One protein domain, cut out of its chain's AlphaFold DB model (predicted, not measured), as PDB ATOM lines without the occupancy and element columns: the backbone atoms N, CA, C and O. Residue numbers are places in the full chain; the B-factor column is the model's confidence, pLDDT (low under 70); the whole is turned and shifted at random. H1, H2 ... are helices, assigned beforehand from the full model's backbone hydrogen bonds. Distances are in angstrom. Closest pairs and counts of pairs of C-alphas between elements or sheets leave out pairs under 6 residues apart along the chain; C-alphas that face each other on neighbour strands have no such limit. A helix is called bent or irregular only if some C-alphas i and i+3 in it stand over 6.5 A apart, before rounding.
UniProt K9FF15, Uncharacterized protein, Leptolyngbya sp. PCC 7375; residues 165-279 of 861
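This is residues 165 to 279 of the 861 residues of an uncharacterized protein of Leptolyngbya sp. PCC 7375 (UniProt K9FF15). A long helical hairpin, H3 and H4, has three shorter helices, H1, H2 and H5, grouped on the H3 side; H5 and H1 pack on H3, and H2 packs on H5. The loop between H3 and H4, residues 211 to 226, reaches far beyond one end of the helices, and the turn around Gly 255 lies at the opposite end of the long axis. The printed part has 115 residues with five named helices, H1 to H5 in order along the chain, and no named strand; its class is all helix. It is compact, with a radius of gyration of the C-alphas of 15.3 A, yet elongated, spanning 52 by 29 by 20 A.

The longest helix, H4, residues 227 to 248, touches H3, residues 194 to 210, at a shallow tilt of 18 degrees, opposite ways; they form a helical hairpin, and their closest C-alphas are those of Phe 198 and Ile 244, 6.2 A apart. With residues 202 to 206 alone, H3 touches residues 267 to 271 of H5, residues 260 to 272. They run the same way at a shallow tilt of 34 degrees, only just short of steep, and the closest C-alphas, of Tyr 206 and Met 271, are 6.0 A apart. H4 and H5 are close but not clearly touching, with the C-alphas of Arg 245 and Ala 260 closest at 7.5 A. H1, residues 165 to 175, stands about perpendicular to H3, at 79 degrees, and touches residues 199 to 203 of it alone; the closest C-alphas are those of Val 165 and Phe 199, 6.1 A apart. H1 and H5 only just touch, with 3 pairs of C-alphas within 8 A; the closest are those of Ile 172 and Val 270, at 6.8 A. H2, residues 177 to 183, touches H5 at a steep tilt of 40 degrees, opposite ways, with the C-alphas of Val 179 and Leu 266 closest at 5.7 A. H1 and H2 touch only at the corner, and only just, with 3 pairs of C-alphas within 8 A; their closest C-alphas, of Arg 173 and Leu 180, are 6.9 A apart. H4 is apart from H1 and H2. In H1, H3, H4 and H5 every O i to N i+4 pair is within hydrogen-bond range; in H2 0 of 3 are, against 3 of 4 O i to N i+3 pairs.

H4 is 30.7 A from first to last C-alpha, beginning at C-alpha 227 (335.070, 371.742, 246.598). H3 measures 23.9 A, H5 18.0 A, H1 15.0 A and H2 10.8 A. H2 is irregular, but only just: C-alphas 179 and 182 are 7.0 A apart. H1 begins at C-alpha 165 (313.631, 362.003, 256.281), and H5 ends at C-alpha 272 (324.326, 370.273, 263.657).

The two C-alphas farthest apart, of Pro 220 and Gly 255, are 52.2 A apart. The links H3 to H4 and H4 to H5 are long; in the first, residues 214 to 215 pair antiparallel with 223 to 224, and in the second, 252 to 253 with 256 to 257. The printed part has no cut; its mean pLDDT is 92.9, and no printed residue is under 70.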
ATOM      1  N   VAL A 165     314.508 361.077 255.554       93.56
ATOM      2  CA  VAL A 165     313.631 362.003 256.281       93.56
ATOM      3  C   VAL A 165     313.128 361.378 257.576       93.56
ATOM      4  O   VAL A 165     313.273 361.971 258.642       93.56
ATOM      5  N   ALA A 166     312.649 360.131 257.536       93.69
ATOM      6  CA  ALA A 166     312.187 359.441 258.738       93.69
ATOM      7  C   ALA A 166     313.284 359.291 259.808       93.69
ATOM      8  O   ALA A 166     313.012 359.415 261.002       93.69
ATOM      9  N   LYS A 167     314.538 359.054 259.396       92.12
ATOM     10  CA  LYS A 167     315.677 358.971 260.324       92.12
ATOM     11  C   LYS A 167     316.002 360.334 260.919       92.12
ATOM     12  O   LYS A 167     316.179 360.431 262.128       92.12
ATOM     13  N   ILE A 168     316.012 361.376 260.088       93.94
ATOM     14  CA  ILE A 168     316.241 362.758 260.515       93.94
ATOM     15  C   ILE A 168     315.175 363.184 261.529       93.94
ATOM     16  O   ILE A 168     315.524 363.598 262.629       93.94
ATOM     17  N   VAL A 169     313.888 363.006 261.216       96.12
ATOM     18  CA  VAL A 169     312.773 363.367 262.107       96.12
ATOM     19  C   VAL A 169     312.871 362.619 263.436       96.12
ATOM     20  O   VAL A 169     312.830 363.241 264.494       96.12
ATOM     21  N   ASN A 170     313.049 361.294 263.408       94.44
ATOM     22  CA  ASN A 170     313.157 360.496 264.633       94.44
ATOM     23  C   ASN A 170     314.400 360.866 265.456       94.44
ATOM     24  O   ASN A 170     314.323 360.949 266.680       94.44
ATOM     25  N   GLY A 171     315.531 361.117 264.793       92.44
ATOM     26  CA  GLY A 171     316.768 361.551 265.432       92.44
ATOM     27  C   GLY A 171     316.615 362.909 266.113       92.44
ATOM     28  O   GLY A 171     316.927 363.048 267.292       92.44
ATOM     29  N   ILE A 172     316.060 363.898 265.413       96.44
ATOM     30  CA  ILE A 172     315.807 365.226 265.983       96.44
ATOM     31  C   ILE A 172     314.769 365.174 267.098       96.44
ATOM     32  O   ILE A 172     314.935 365.877 268.090       96.44
ATOM     33  N   ARG A 173     313.764 364.298 267.021       95.62
ATOM     34  CA  ARG A 173     312.811 364.099 268.120       95.62
ATOM     35  C   ARG A 173     313.510 363.700 269.422       95.62
ATOM     36  O   ARG A 173     313.118 364.163 270.487       95.62
ATOM     37  N   VAL A 174     314.566 362.888 269.338       92.31
ATOM     38  CA  VAL A 174     315.381 362.496 270.502       92.31
ATOM     39  C   VAL A 174     316.340 363.613 270.927       92.31
ATOM     40  O   VAL A 174     316.526 363.839 272.119       92.31
ATOM     41  N   LEU A 175     316.963 364.308 269.973       92.56
ATOM     42  CA  LEU A 175     318.034 365.273 270.251       92.56
ATOM     43  C   LEU A 175     317.529 366.658 270.665       92.56
ATOM     44  O   LEU A 175     318.126 367.301 271.523       92.56
ATOM     45  N   ASN A 176     316.483 367.145 270.003       95.81
ATOM     46  CA  ASN A 176     315.956 368.494 270.146       95.81
ATOM     47  C   ASN A 176     314.458 368.518 269.808       95.81
ATOM     48  O   ASN A 176     314.030 369.094 268.810       95.81
ATOM     49  N   ASN A 177     313.650 367.872 270.649       96.81
ATOM     50  CA  ASN A 177     312.221 367.707 270.395       96.81
ATOM     51  C   ASN A 177     311.465 369.037 270.179       96.81
ATOM     52  O   ASN A 177     310.540 369.124 269.372       96.81
ATOM     53  N   ALA A 178     311.885 370.094 270.880       96.88
ATOM     54  CA  ALA A 178     311.248 371.407 270.823       96.88
ATOM     55  C   ALA A 178     311.246 372.006 269.407       96.88
ATOM     56  O   ALA A 178     310.271 372.649 269.022       96.88
ATOM     57  N   VAL A 179     312.283 371.742 268.603       97.50
ATOM     58  CA  VAL A 179     312.376 372.275 267.235       97.50
ATOM     59  C   VAL A 179     311.341 371.667 266.284       97.50
ATOM     60  O   VAL A 179     311.020 372.267 265.266       97.50
ATOM     61  N   LEU A 180     310.787 370.495 266.615       97.75
ATOM     62  CA  LEU A 180     309.749 369.827 265.821       97.75
ATOM     63  C   LEU A 180     308.326 370.268 266.190       97.75
ATOM     64  O   LEU A 180     307.384 369.954 265.459       97.75
ATOM     65  N   ALA A 181     308.151 370.982 267.307       96.62
ATOM     66  CA  ALA A 181     306.837 371.379 267.805       96.62
ATOM     67  C   ALA A 181     306.068 372.315 266.846       96.62
ATOM     68  O   ALA A 181     304.895 372.028 266.600       96.62
ATOM     69  N   PRO A 182     306.684 373.343 266.213       97.25
ATOM     70  CA  PRO A 182     305.993 374.189 265.229       97.25
ATOM     71  C   PRO A 182     305.435 373.421 264.024       97.25
ATOM     72  O   PRO A 182     304.535 373.902 263.346       97.25
ATOM     73  N   PHE A 183     305.965 372.224 263.764       96.62
ATOM     74  CA  PHE A 183     305.592 371.369 262.641       96.62
ATOM     75  C   PHE A 183     304.623 370.246 263.042       96.62
ATOM     76  O   PHE A 183     304.208 369.467 262.190       96.62
ATOM     77  N   GLY A 184     304.274 370.125 264.331       95.81
ATOM     78  CA  GLY A 184     303.446 369.033 264.850       95.81
ATOM     79  C   GLY A 184     304.119 367.653 264.814       95.81
ATOM     80  O   GLY A 184     303.428 366.639 264.856       95.81
ATOM     81  N   LEU A 185     305.456 367.595 264.725       96.81
ATOM     82  CA  LEU A 185     306.230 366.351 264.556       96.81
ATOM     83  C   LEU A 185     306.963 365.896 265.830       96.81
ATOM     84  O   LEU A 185     307.681 364.890 265.822       96.81
ATOM     85  N   ASN A 186     306.791 366.624 266.933       95.50
ATOM     86  CA  ASN A 186     307.475 366.407 268.211       95.50
ATOM     87  C   ASN A 186     307.068 365.106 268.931       95.50
ATOM     88  O   ASN A 186     307.819 364.574 269.744       95.50
ATOM     89  N   ASN A 187     305.898 364.548 268.618       94.00
ATOM     90  CA  ASN A 187     305.426 363.314 269.257       94.00
ATOM     91  C   ASN A 187     305.503 362.105 268.317       94.00
ATOM     92  O   ASN A 187     306.046 361.064 268.680       94.00
ATOM     93  N   ALA A 188     304.978 362.241 267.098       94.75
ATOM     94  CA  ALA A 188     304.906 361.178 266.101       94.75
ATOM     95  C   ALA A 188     304.764 361.774 264.689       94.75
ATOM     96  O   ALA A 188     304.798 362.992 264.520       94.75
ATOM     97  N   GLY A 189     304.597 360.909 263.687       94.88
ATOM     98  CA  GLY A 189     304.332 361.307 262.306       94.88
ATOM     99  C   GLY A 189     305.583 361.623 261.486       94.88
ATOM    100  O   GLY A 189     306.713 361.632 261.991       94.88
ATOM    101  N   LEU A 190     305.338 361.851 260.199       96.44
ATOM    102  CA  LEU A 190     306.296 362.288 259.190       96.44
ATOM    103  C   LEU A 190     305.732 363.535 258.493       96.44
ATOM    104  O   LEU A 190     304.511 363.714 258.485       96.44
ATOM    105  N   PRO A 191     306.596 364.408 257.950       95.81
ATOM    106  CA  PRO A 191     306.144 365.551 257.168       95.81
ATOM    107  C   PRO A 191     305.399 365.088 255.903       95.81
ATOM    108  O   PRO A 191     305.634 363.984 255.419       95.81
ATOM    109  N   SER A 192     304.510 365.931 255.376       94.81
ATOM    110  CA  SER A 192     303.774 365.700 254.124       94.81
ATOM    111  C   SER A 192     303.663 366.997 253.308       94.81
ATOM    112  O   SER A 192     303.819 368.096 253.850       94.81
ATOM    113  N   GLY A 193     303.408 366.890 252.000       93.81
ATOM    114  CA  GLY A 193     303.246 368.053 251.112       93.81
ATOM    115  C   GLY A 193     304.510 368.920 251.036       93.81
ATOM    116  O   GLY A 193     305.619 368.396 251.030       93.81
ATOM    117  N   ASP A 194     304.368 370.251 251.039       93.31
ATOM    118  CA  ASP A 194     305.522 371.172 251.010       93.31
ATOM    119  C   ASP A 194     306.473 370.986 252.207       93.31
ATOM    120  O   ASP A 194     307.670 371.257 252.102       93.31
ATOM    121  N   MET A 195     305.966 370.496 253.346       95.56
ATOM    122  CA  MET A 195     306.813 370.181 254.497       95.56
ATOM    123  C   MET A 195     307.707 368.976 254.206       95.56
ATOM    124  O   MET A 195     308.875 368.979 254.580       95.56
ATOM    125  N   GLU A 196     307.188 367.949 253.529       95.38
ATOM    126  CA  GLU A 196     307.993 366.798 253.107       95.38
ATOM    127  C   GLU A 196     309.082 367.241 252.137       95.38
ATOM    128  O   GLU A 196     310.247 366.928 252.365       95.38
ATOM    129  N   SER A 197     308.745 368.088 251.158       93.38
ATOM    130  CA  SER A 197     309.730 368.678 250.245       93.38
ATOM    131  C   SER A 197     310.816 369.475 250.981       93.38
ATOM    132  O   SER A 197     311.985 369.418 250.596       93.38
ATOM    133  N   PHE A 198     310.467 370.183 252.061       96.06
ATOM    134  CA  PHE A 198     311.444 370.892 252.893       96.06
ATOM    135  C   PHE A 198     312.364 369.936 253.669       96.06
ATOM    136  O   PHE A 198     313.572 370.149 253.752       96.06
ATOM    137  N   PHE A 199     311.828 368.844 254.210       96.50
ATOM    138  CA  PHE A 199     312.658 367.827 254.855       96.50
ATOM    139  C   PHE A 199     313.522 367.053 253.855       96.50
ATOM    140  O   PHE A 199     314.650 366.697 254.195       96.50
ATOM    141  N   ASP A 200     313.033 366.821 252.639       94.00
ATOM    142  CA  ASP A 200     313.802 366.225 251.550       94.00
ATOM    143  C   ASP A 200     314.996 367.106 251.172       94.00
ATOM    144  O   ASP A 200     316.117 366.605 251.089       94.00
ATOM    145  N   ILE A 201     314.804 368.424 251.023       94.75
ATOM    146  CA  ILE A 201     315.915 369.320 250.676       94.75
ATOM    147  C   ILE A 201     316.911 369.482 251.831       94.75
ATOM    148  O   ILE A 201     318.121 369.480 251.601       94.75
ATOM    149  N   ILE A 202     316.446 369.525 253.088       95.56
ATOM    150  CA  ILE A 202     317.341 369.488 254.255       95.56
ATOM    151  C   ILE A 202     318.108 368.162 254.296       95.56
ATOM    152  O   ILE A 202     319.306 368.150 254.583       95.56
ATOM    153  N   ASN A 203     317.447 367.036 254.004       93.88
ATOM    154  CA  ASN A 203     318.116 365.747 253.867       93.88
ATOM    155  C   ASN A 203     319.206 365.822 252.796       93.88
ATOM    156  O   ASN A 203     320.316 365.366 253.042       93.88
ATOM    157  N   ASP A 204     318.937 366.444 251.655       93.38
ATOM    158  CA  ASP A 204     319.900 366.590 250.567       93.38
ATOM    159  C   ASP A 204     321.096 367.477 250.963       93.38
ATOM    160  O   ASP A 204     322.247 367.097 250.733       93.38
ATOM    161  N   HIS A 205     320.866 368.593 251.667       94.12
ATOM    162  CA  HIS A 205     321.929 369.402 252.280       94.12
ATOM    163  C   HIS A 205     322.762 368.599 253.282       94.12
ATOM    164  O   HIS A 205     323.998 368.668 253.286       94.12
ATOM    165  N   TYR A 206     322.091 367.813 254.120       93.19
ATOM    166  CA  TYR A 206     322.723 366.968 255.116       93.19
ATOM    167  C   TYR A 206     323.594 365.891 254.462       93.19
ATOM    168  O   TYR A 206     324.753 365.727 254.840       93.19
ATOM    169  N   GLN A 207     323.076 365.195 253.447       89.56
ATOM    170  CA  GLN A 207     323.818 364.201 252.672       89.56
ATOM    171  C   GLN A 207     324.999 364.851 251.957       89.56
ATOM    172  O   GLN A 207     326.110 364.339 252.032       89.56
ATOM    173  N   LEU A 208     324.814 366.017 251.336       90.88
ATOM    174  CA  LEU A 208     325.921 366.727 250.712       90.88
ATOM    175  C   LEU A 208     327.011 367.019 251.749       90.88
ATOM    176  O   LEU A 208     328.169 366.715 251.500       90.88
ATOM    177  N   ARG A 209     326.678 367.531 252.939       89.25
ATOM    178  CA  ARG A 209     327.666 367.851 253.987       89.25
ATOM    179  C   ARG A 209     328.334 366.622 254.607       89.25
ATOM    180  O   ARG A 209     329.530 366.662 254.902       89.25
ATOM    181  N   HIS A 210     327.566 365.570 254.865       86.38
ATOM    182  CA  HIS A 210     327.990 364.448 255.695       86.38
ATOM    183  C   HIS A 210     328.288 363.172 254.924       86.38
ATOM    184  O   HIS A 210     328.797 362.251 255.549       86.38
ATOM    185  N   SER A 211     328.042 363.113 253.619       82.62
ATOM    186  CA  SER A 211     328.280 361.935 252.781       82.62
ATOM    187  C   SER A 211     329.349 362.213 251.729       82.62
ATOM    188  O   SER A 211     329.642 363.359 251.368       82.62
ATOM    189  N   VAL A 212     329.960 361.144 251.221       82.19
ATOM    190  CA  VAL A 212     330.806 361.246 250.033       82.19
ATOM    191  C   VAL A 212     329.918 361.186 248.796       82.19
ATOM    192  O   VAL A 212     329.246 360.184 248.563       82.19
ATOM    193  N   VAL A 213     329.926 362.265 248.012       83.88
ATOM    194  CA  VAL A 213     329.225 362.355 246.726       83.88
ATOM    195  C   VAL A 213     330.225 362.097 245.610       83.88
ATOM    196  O   VAL A 213     331.309 362.691 245.592       83.88
ATOM    197  N   LEU A 214     329.853 361.204 244.698       83.31
ATOM    198  CA  LEU A 214     330.688 360.772 243.590       83.31
ATOM    199  C   LEU A 214     330.158 361.270 242.253       83.31
ATOM    200  O   LEU A 214     328.953 361.390 242.047       83.31
ATOM    201  N   VAL A 215     331.087 361.506 241.340       84.44
ATOM    202  CA  VAL A 215     330.863 361.833 239.937       84.44
ATOM    203  C   VAL A 215     331.254 360.619 239.100       84.44
ATOM    204  O   VAL A 215     332.213 359.917 239.432       84.44
ATOM    205  N   GLN A 216     330.525 360.378 238.008       81.56
ATOM    206  CA  GLN A 216     330.763 359.287 237.061       81.56
ATOM    207  C   GLN A 216     330.719 357.902 237.717       81.56
ATOM    208  O   GLN A 216     331.560 357.048 237.447       81.56
ATOM    209  N   ARG A 217     329.715 357.643 238.561       70.69
ATOM    210  CA  ARG A 217     329.614 356.392 239.329       70.69
ATOM    211  C   ARG A 217     329.661 355.130 238.463       70.69
ATOM    212  O   ARG A 217     330.239 354.123 238.855       70.69
ATOM    213  N   ASN A 218     329.077 355.208 237.269       75.56
ATOM    214  CA  ASN A 218     329.037 354.094 236.320       75.56
ATOM    215  C   ASN A 218     330.334 353.933 235.501       75.56
ATOM    216  O   ASN A 218     330.416 353.032 234.669       75.56
ATOM    217  N   GLN A 219     331.335 354.797 235.695       78.12
ATOM    218  CA  GLN A 219     332.650 354.675 235.066       78.12
ATOM    219  C   GLN A 219     333.604 353.861 235.957       78.12
ATOM    220  O   GLN A 219     333.426 353.822 237.172       78.12
ATOM    221  N   PRO A 220     334.662 353.241 235.395       74.94
ATOM    222  CA  PRO A 220     335.608 352.422 236.162       74.94
ATOM    223  C   PRO A 220     336.293 353.146 237.330       74.94
ATOM    224  O   PRO A 220     336.752 352.492 238.262       74.94
ATOM    225  N   ASN A 221     336.366 354.478 237.271       76.00
ATOM    226  CA  ASN A 221     337.054 355.324 238.241       76.00
ATOM    227  C   ASN A 221     336.133 356.472 238.692       76.00
ATOM    228  O   ASN A 221     336.308 357.598 238.216       76.00
ATOM    229  N   PRO A 222     335.153 356.216 239.577       81.44
ATOM    230  CA  PRO A 222     334.347 357.284 240.152       81.44
ATOM    231  C   PRO A 222     335.232 358.261 240.933       81.44
ATOM    232  O   PRO A 222     336.214 357.865 241.566       81.44
ATOM    233  N   GLN A 223     334.894 359.547 240.886       85.12
ATOM    234  CA  GLN A 223     335.661 360.607 241.543       85.12
ATOM    235  C   GLN A 223     334.816 361.298 242.604       85.12
ATOM    236  O   GLN A 223     333.634 361.540 242.392       85.12
ATOM    237  N   ASN A 224     335.414 361.655 243.740       86.00
ATOM    238  CA  ASN A 224     334.751 362.537 244.700       86.00
ATOM    239  C   ASN A 224     334.501 363.900 244.054       86.00
ATOM    240  O   ASN A 224     335.397 364.425 243.391       86.00
ATOM    241  N   ILE A 225     333.339 364.502 244.322       89.38
ATOM    242  CA  ILE A 225     333.110 365.897 243.935       89.38
ATOM    243  C   ILE A 225     334.180 366.802 244.559       89.38
ATOM    244  O   ILE A 225     334.535 366.685 245.737       89.38
ATOM    245  N   THR A 226     334.683 367.734 243.765       91.81
ATOM    246  CA  THR A 226     335.595 368.790 244.195       91.81
ATOM    247  C   THR A 226     334.884 369.807 245.095       91.81
ATOM    248  O   THR A 226     333.655 369.906 245.124       91.81
ATOM    249  N   ASN A 227     335.648 370.643 245.809       92.56
ATOM    250  CA  ASN A 227     335.070 371.742 246.598       92.56
ATOM    251  C   ASN A 227     334.244 372.709 245.734       92.56
ATOM    252  O   ASN A 227     333.221 373.216 246.187       92.56
ATOM    253  N   ARG A 228     334.660 372.943 244.483       94.62
ATOM    254  CA  ARG A 228     333.919 373.787 243.539       94.62
ATOM    255  C   ARG A 228     332.566 373.172 243.180       94.62
ATOM    256  O   ARG A 228     331.555 373.861 243.238       94.62
ATOM    257  N   GLU A 229     332.545 371.894 242.828       94.50
ATOM    258  CA  GLU A 229     331.324 371.149 242.487       94.50
ATOM    259  C   GLU A 229     330.358 371.063 243.669       94.50
ATOM    260  O   GLU A 229     329.153 371.256 243.513       94.50
ATOM    261  N   ARG A 230     330.898 370.887 244.877       93.44
ATOM    262  CA  ARG A 230     330.135 370.962 246.124       93.44
ATOM    263  C   ARG A 230     329.464 372.321 246.310       93.44
ATOM    264  O   ARG A 230     328.284 372.352 246.621       93.44
ATOM    265  N   ILE A 231     330.180 373.426 246.084       95.44
ATOM    266  CA  ILE A 231     329.602 374.781 246.146       95.44
ATOM    267  C   ILE A 231     328.485 374.948 245.106       95.44
ATOM    268  O   ILE A 231     327.447 375.525 245.421       95.44
ATOM    269  N   ILE A 232     328.666 374.424 243.889       96.12
ATOM    270  CA  ILE A 232     327.642 374.477 242.834       96.12
ATOM    271  C   ILE A 232     326.364 373.755 243.281       96.12
ATOM    272  O   ILE A 232     325.293 374.354 243.210       96.12
ATOM    273  N   LEU A 233     326.476 372.523 243.794       94.50
ATOM    274  CA  LEU A 233     325.324 371.779 244.314       94.50
ATOM    275  C   LEU A 233     324.675 372.491 245.498       94.50
ATOM    276  O   LEU A 233     323.461 372.654 245.500       94.50
ATOM    277  N   THR A 234     325.460 372.966 246.469       95.50
ATOM    278  CA  THR A 234     324.928 373.722 247.612       95.50
ATOM    279  C   THR A 234     324.130 374.938 247.149       95.50
ATOM    280  O   THR A 234     323.038 375.170 247.654       95.50
ATOM    281  N   ASN A 235     324.624 375.692 246.162       96.69
ATOM    282  CA  ASN A 235     323.901 376.843 245.621       96.69
ATOM    283  C   ASN A 235     322.575 376.432 244.959       96.69
ATOM    284  O   ASN A 235     321.578 377.128 245.133       96.69
ATOM    285  N   SER A 236     322.548 375.306 244.240       96.25
ATOM    286  CA  SER A 236     321.317 374.773 243.643       96.25
ATOM    287  C   SER A 236     320.318 374.321 244.710       96.25
ATOM    288  O   SER A 236     319.145 374.672 244.626       96.25
ATOM    289  N   LEU A 237     320.777 373.606 245.743       95.31
ATOM    290  CA  LEU A 237     319.933 373.178 246.859       95.31
ATOM    291  C   LEU A 237     319.389 374.383 247.648       95.31
ATOM    292  O   LEU A 237     318.198 374.416 247.933       95.31
ATOM    293  N   ASN A 238     320.191 375.432 247.867       96.25
ATOM    294  CA  ASN A 238     319.726 376.677 248.492       96.25
ATOM    295  C   ASN A 238     318.612 377.357 247.670       96.25
ATOM    296  O   ASN A 238     317.689 377.940 248.233       96.25
ATOM    297  N   LEU A 239     318.684 377.328 246.331       94.69
ATOM    298  CA  LEU A 239     317.622 377.876 245.474       94.69
ATOM    299  C   LEU A 239     316.322 377.070 245.604       94.69
ATOM    300  O   LEU A 239     315.252 377.670 245.723       94.69
ATOM    301  N   LEU A 240     316.420 375.736 245.625       93.81
ATOM    302  CA  LEU A 240     315.289 374.836 245.880       93.81
ATOM    303  C   LEU A 240     314.671 375.098 247.255       93.81
ATOM    304  O   LEU A 240     313.464 375.304 247.380       93.81
ATOM    305  N   GLU A 241     315.514 375.157 248.278       95.88
ATOM    306  CA  GLU A 241     315.111 375.395 249.653       95.88
ATOM    307  C   GLU A 241     314.400 376.742 249.808       95.88
ATOM    308  O   GLU A 241     313.312 376.798 250.375       95.88
ATOM    309  N   ASN A 242     314.954 377.821 249.250       95.25
ATOM    310  CA  ASN A 242     314.330 379.143 249.287       95.25
ATOM    311  C   ASN A 242     312.950 379.154 248.612       95.25
ATOM    312  O   ASN A 242     312.023 379.793 249.116       95.25
ATOM    313  N   ALA A 243     312.785 378.430 247.500       92.38
ATOM    314  CA  ALA A 243     311.490 378.300 246.837       92.38
ATOM    315  C   ALA A 243     310.457 377.592 247.730       92.38
ATOM    316  O   ALA A 243     309.326 378.069 247.840       92.38
ATOM    317  N   ILE A 244     310.847 376.508 248.410       94.62
ATOM    318  CA  ILE A 244     309.981 375.766 249.340       94.62
ATOM    319  C   ILE A 244     309.665 376.609 250.588       94.62
ATOM    320  O   ILE A 244     308.508 376.705 250.997       94.62
ATOM    321  N   ARG A 245     310.663 377.292 251.164       96.88
ATOM    322  CA  ARG A 245     310.495 378.199 252.315       96.88
ATOM    323  C   ARG A 245     309.443 379.266 252.042       96.88
ATOM    324  O   ARG A 245     308.580 379.491 252.884       96.88
ATOM    325  N   ASN A 246     309.462 379.871 250.856       95.50
ATOM    326  CA  ASN A 246     308.470 380.874 250.462       95.50
ATOM    327  C   ASN A 246     307.039 380.319 250.397       95.50
ATOM    328  O   ASN A 246     306.097 381.079 250.615       95.50
ATOM    329  N   ARG A 247     306.861 379.019 250.117       95.56
ATOM    330  CA  ARG A 247     305.546 378.357 250.160       95.56
ATOM    331  C   ARG A 247     305.111 378.015 251.583       95.56
ATOM    332  O   ARG A 247     303.920 378.041 251.860       95.56
ATOM    333  N   LEU A 248     306.057 377.716 252.476       96.56
ATOM    334  CA  LEU A 248     305.783 377.324 253.862       96.56
ATOM    335  C   LEU A 248     305.586 378.500 254.822       96.56
ATOM    336  O   LEU A 248     304.783 378.398 255.752       96.56
ATOM    337  N   ILE A 249     306.309 379.605 254.648       97.75
ATOM    338  CA  ILE A 249     306.193 380.770 255.532       97.75
ATOM    339  C   ILE A 249     304.759 381.314 255.481       97.75
ATOM    340  O   ILE A 249     304.161 381.448 254.418       97.75
ATOM    341  N   ASN A 250     304.209 381.633 256.653       97.31
ATOM    342  CA  ASN A 250     302.820 382.041 256.884       97.31
ATOM    343  C   ASN A 250     301.754 380.949 256.669       97.31
ATOM    344  O   ASN A 250     300.564 381.228 256.829       97.31
ATOM    345  N   THR A 251     302.136 379.703 256.380       97.38
ATOM    346  CA  THR A 251     301.191 378.573 256.400       97.38
ATOM    347  C   THR A 251     300.969 378.071 257.825       97.38
ATOM    348  O   THR A 251     301.827 378.232 258.697       97.38
ATOM    349  N   ARG A 252     299.800 377.469 258.090       97.00
ATOM    350  CA  ARG A 252     299.476 376.887 259.398       97.00
ATOM    351  C   ARG A 252     299.699 375.377 259.378       97.00
ATOM    352  O   ARG A 252     298.997 374.669 258.663       97.00
ATOM    353  N   VAL A 253     300.608 374.886 260.215       94.44
ATOM    354  CA  VAL A 253     300.924 373.458 260.384       94.44
ATOM    355  C   VAL A 253     300.835 373.111 261.866       94.44
ATOM    356  O   VAL A 253     301.345 373.844 262.707       94.44
ATOM    357  N   GLY A 254     300.117 372.040 262.219       86.00
ATOM    358  CA  GLY A 254     299.960 371.635 263.625       86.00
ATOM    359  C   GLY A 254     299.405 372.744 264.536       86.00
ATOM    360  O   GLY A 254     299.770 372.823 265.703       86.00
ATOM    361  N   GLY A 255     298.585 373.652 263.995       92.12
ATOM    362  CA  GLY A 255     298.056 374.816 264.718       92.12
ATOM    363  C   GLY A 255     298.991 376.033 264.787       92.12
ATOM    364  O   GLY A 255     298.514 377.115 265.123       92.12
ATOM    365  N   THR A 256     300.261 375.914 264.390       96.44
ATOM    366  CA  THR A 256     301.264 376.993 264.422       96.44
ATOM    367  C   THR A 256     301.407 377.653 263.053       96.44
ATOM    368  O   THR A 256     301.420 376.965 262.037       96.44
ATOM    369  N   VAL A 257     301.519 378.985 263.003       97.69
ATOM    370  CA  VAL A 257     301.892 379.698 261.770       97.69
ATOM    371  C   VAL A 257     303.409 379.642 261.622       97.69
ATOM    372  O   VAL A 257     304.140 380.066 262.518       97.69
ATOM    373  N   LEU A 258     303.890 379.085 260.516       98.06
ATOM    374  CA  LEU A 258     305.318 378.906 260.290       98.06
ATOM    375  C   LEU A 258     306.002 380.230 259.942       98.06
ATOM    376  O   LEU A 258     305.521 380.996 259.110       98.06
ATOM    377  N   THR A 259     307.154 380.470 260.562       98.06
ATOM    378  CA  THR A 259     308.015 381.633 260.324       98.06
ATOM    379  C   THR A 259     309.348 381.176 259.736       98.06
ATOM    380  O   THR A 259     309.693 379.993 259.789       98.06
ATOM    381  N   ALA A 260     310.131 382.119 259.205       97.56
ATOM    382  CA  ALA A 260     311.496 381.835 258.766       97.56
ATOM    383  C   ALA A 260     312.363 381.275 259.913       97.56
ATOM    384  O   ALA A 260     313.143 380.351 259.692       97.56
ATOM    385  N   ASP A 261     312.169 381.767 261.142       98.06
ATOM    386  CA  ASP A 261     312.920 381.321 262.319       98.06
ATOM    387  C   ASP A 261     312.641 379.859 262.676       98.06
ATOM    388  O   ASP A 261     313.573 379.133 263.018       98.06
ATOM    389  N   HIS A 262     311.396 379.387 262.534       97.94
ATOM    390  CA  HIS A 262     311.078 377.969 262.739       97.94
ATOM    391  C   HIS A 262     311.841 377.073 261.753       97.94
ATOM    392  O   HIS A 262     312.426 376.065 262.154       97.94
ATOM    393  N   LEU A 263     311.864 377.451 260.470       98.06
ATOM    394  CA  LEU A 263     312.557 376.706 259.415       98.06
ATOM    395  C   LEU A 263     314.083 376.732 259.626       98.06
ATOM    396  O   LEU A 263     314.722 375.683 259.569       98.06
ATOM    397  N   ASN A 264     314.651 377.893 259.976       97.75
ATOM    398  CA  ASN A 264     316.074 378.055 260.309       97.75
ATOM    399  C   ASN A 264     316.491 377.226 261.529       97.75
ATOM    400  O   ASN A 264     317.563 376.618 261.535       97.75
ATOM    401  N   ALA A 265     315.659 377.200 262.574       97.44
ATOM    402  CA  ALA A 265     315.936 376.430 263.778       97.44
ATOM    403  C   ALA A 265     315.978 374.926 263.469       97.44
ATOM    404  O   ALA A 265     316.894 374.235 263.922       97.44
ATOM    405  N   LEU A 266     315.030 374.428 262.664       97.38
ATOM    406  CA  LEU A 266     315.002 373.033 262.226       97.38
ATOM    407  C   LEU A 266     316.232 372.682 261.385       97.38
ATOM    408  O   LEU A 266     316.918 371.710 261.699       97.38
ATOM    409  N   GLU A 267     316.538 373.480 260.362       97.31
ATOM    410  CA  GLU A 267     317.720 373.285 259.518       97.31
ATOM    411  C   GLU A 267     319.001 373.252 260.368       97.31
ATOM    412  O   GLU A 267     319.789 372.313 260.275       97.31
ATOM    413  N   THR A 268     319.164 374.211 261.284       97.19
ATOM    414  CA  THR A 268     320.311 374.276 262.206       97.19
ATOM    415  C   THR A 268     320.411 373.019 263.072       97.19
ATOM    416  O   THR A 268     321.501 372.466 263.238       97.19
ATOM    417  N   ALA A 269     319.286 372.535 263.608       97.00
ATOM    418  CA  ALA A 269     319.251 371.325 264.423       97.00
ATOM    419  C   ALA A 269     319.639 370.075 263.618       97.00
ATOM    420  O   ALA A 269     320.420 369.256 264.105       97.00
ATOM    421  N   VAL A 270     319.146 369.942 262.380       96.50
ATOM    422  CA  VAL A 270     319.493 368.824 261.488       96.50
ATOM    423  C   VAL A 270     320.961 368.880 261.082       96.50
ATOM    424  O   VAL A 270     321.684 367.902 261.258       96.50
ATOM    425  N   MET A 271     321.428 370.030 260.603       95.81
ATOM    426  CA  MET A 271     322.793 370.214 260.111       95.81
ATOM    427  C   MET A 271     323.850 370.187 261.225       95.81
ATOM    428  O   MET A 271     325.032 369.989 260.937       95.81
ATOM    429  N   GLY A 272     323.459 370.404 262.483       93.56
ATOM    430  CA  GLY A 272     324.326 370.273 263.657       93.56
ATOM    431  C   GLY A 272     324.445 368.843 264.196       93.56
ATOM    432  O   GLY A 272     325.379 368.551 264.946       93.56
ATOM    433  N   ALA A 273     323.529 367.945 263.830       93.12
ATOM    434  CA  ALA A 273     323.546 366.565 264.293       93.12
ATOM    435  C   ALA A 273     324.550 365.711 263.496       93.12
ATOM    436  O   ALA A 273     324.735 365.865 262.295       93.12
ATOM    437  N   THR A 274     325.215 364.773 264.165       89.94
ATOM    438  CA  THR A 274     326.073 363.782 263.496       89.94
ATOM    439  C   THR A 274     325.245 362.624 262.925       89.94
ATOM    440  O   THR A 274     324.175 362.315 263.461       89.94
ATOM    441  N   PRO A 275     325.754 361.876 261.921       89.38
ATOM    442  CA  PRO A 275     325.026 360.733 261.363       89.38
ATOM    443  C   PRO A 275     324.615 359.703 262.415       89.38
ATOM    444  O   PRO A 275     323.529 359.129 262.365       89.38
ATOM    445  N   THR A 276     325.465 359.504 263.418       85.88
ATOM    446  CA  THR A 276     325.191 358.593 264.521       85.88
ATOM    447  C   THR A 276     324.089 359.117 265.443       85.88
ATOM    448  O   THR A 276     323.235 358.342 265.854       85.88
ATOM    449  N   GLN A 277     324.056 360.424 265.727       87.56
ATOM    450  CA  GLN A 277     322.982 361.048 266.511       87.56
ATOM    451  C   GLN A 277     321.618 360.968 265.810       87.56
ATOM    452  O   GLN A 277     320.607 360.800 266.481       87.56
ATOM    453  N   LEU A 278     321.586 361.021 264.475       89.44
ATOM    454  CA  LEU A 278     320.358 360.854 263.688       89.44
ATOM    455  C   LEU A 278     319.984 359.382 263.428       89.44
ATOM    456  O   LEU A 278     319.089 359.092 262.636       89.44
ATOM    457  N   GLY A 279     320.680 358.426 264.053       85.31
ATOM    458  CA  GLY A 279     320.361 357.004 263.927       85.31
ATOM    459  C   GLY A 279     320.631 356.417 262.538       85.31
ATOM    460  O   GLY A 279     320.087 355.364 262.191       85.31
TER     461      GLY A 279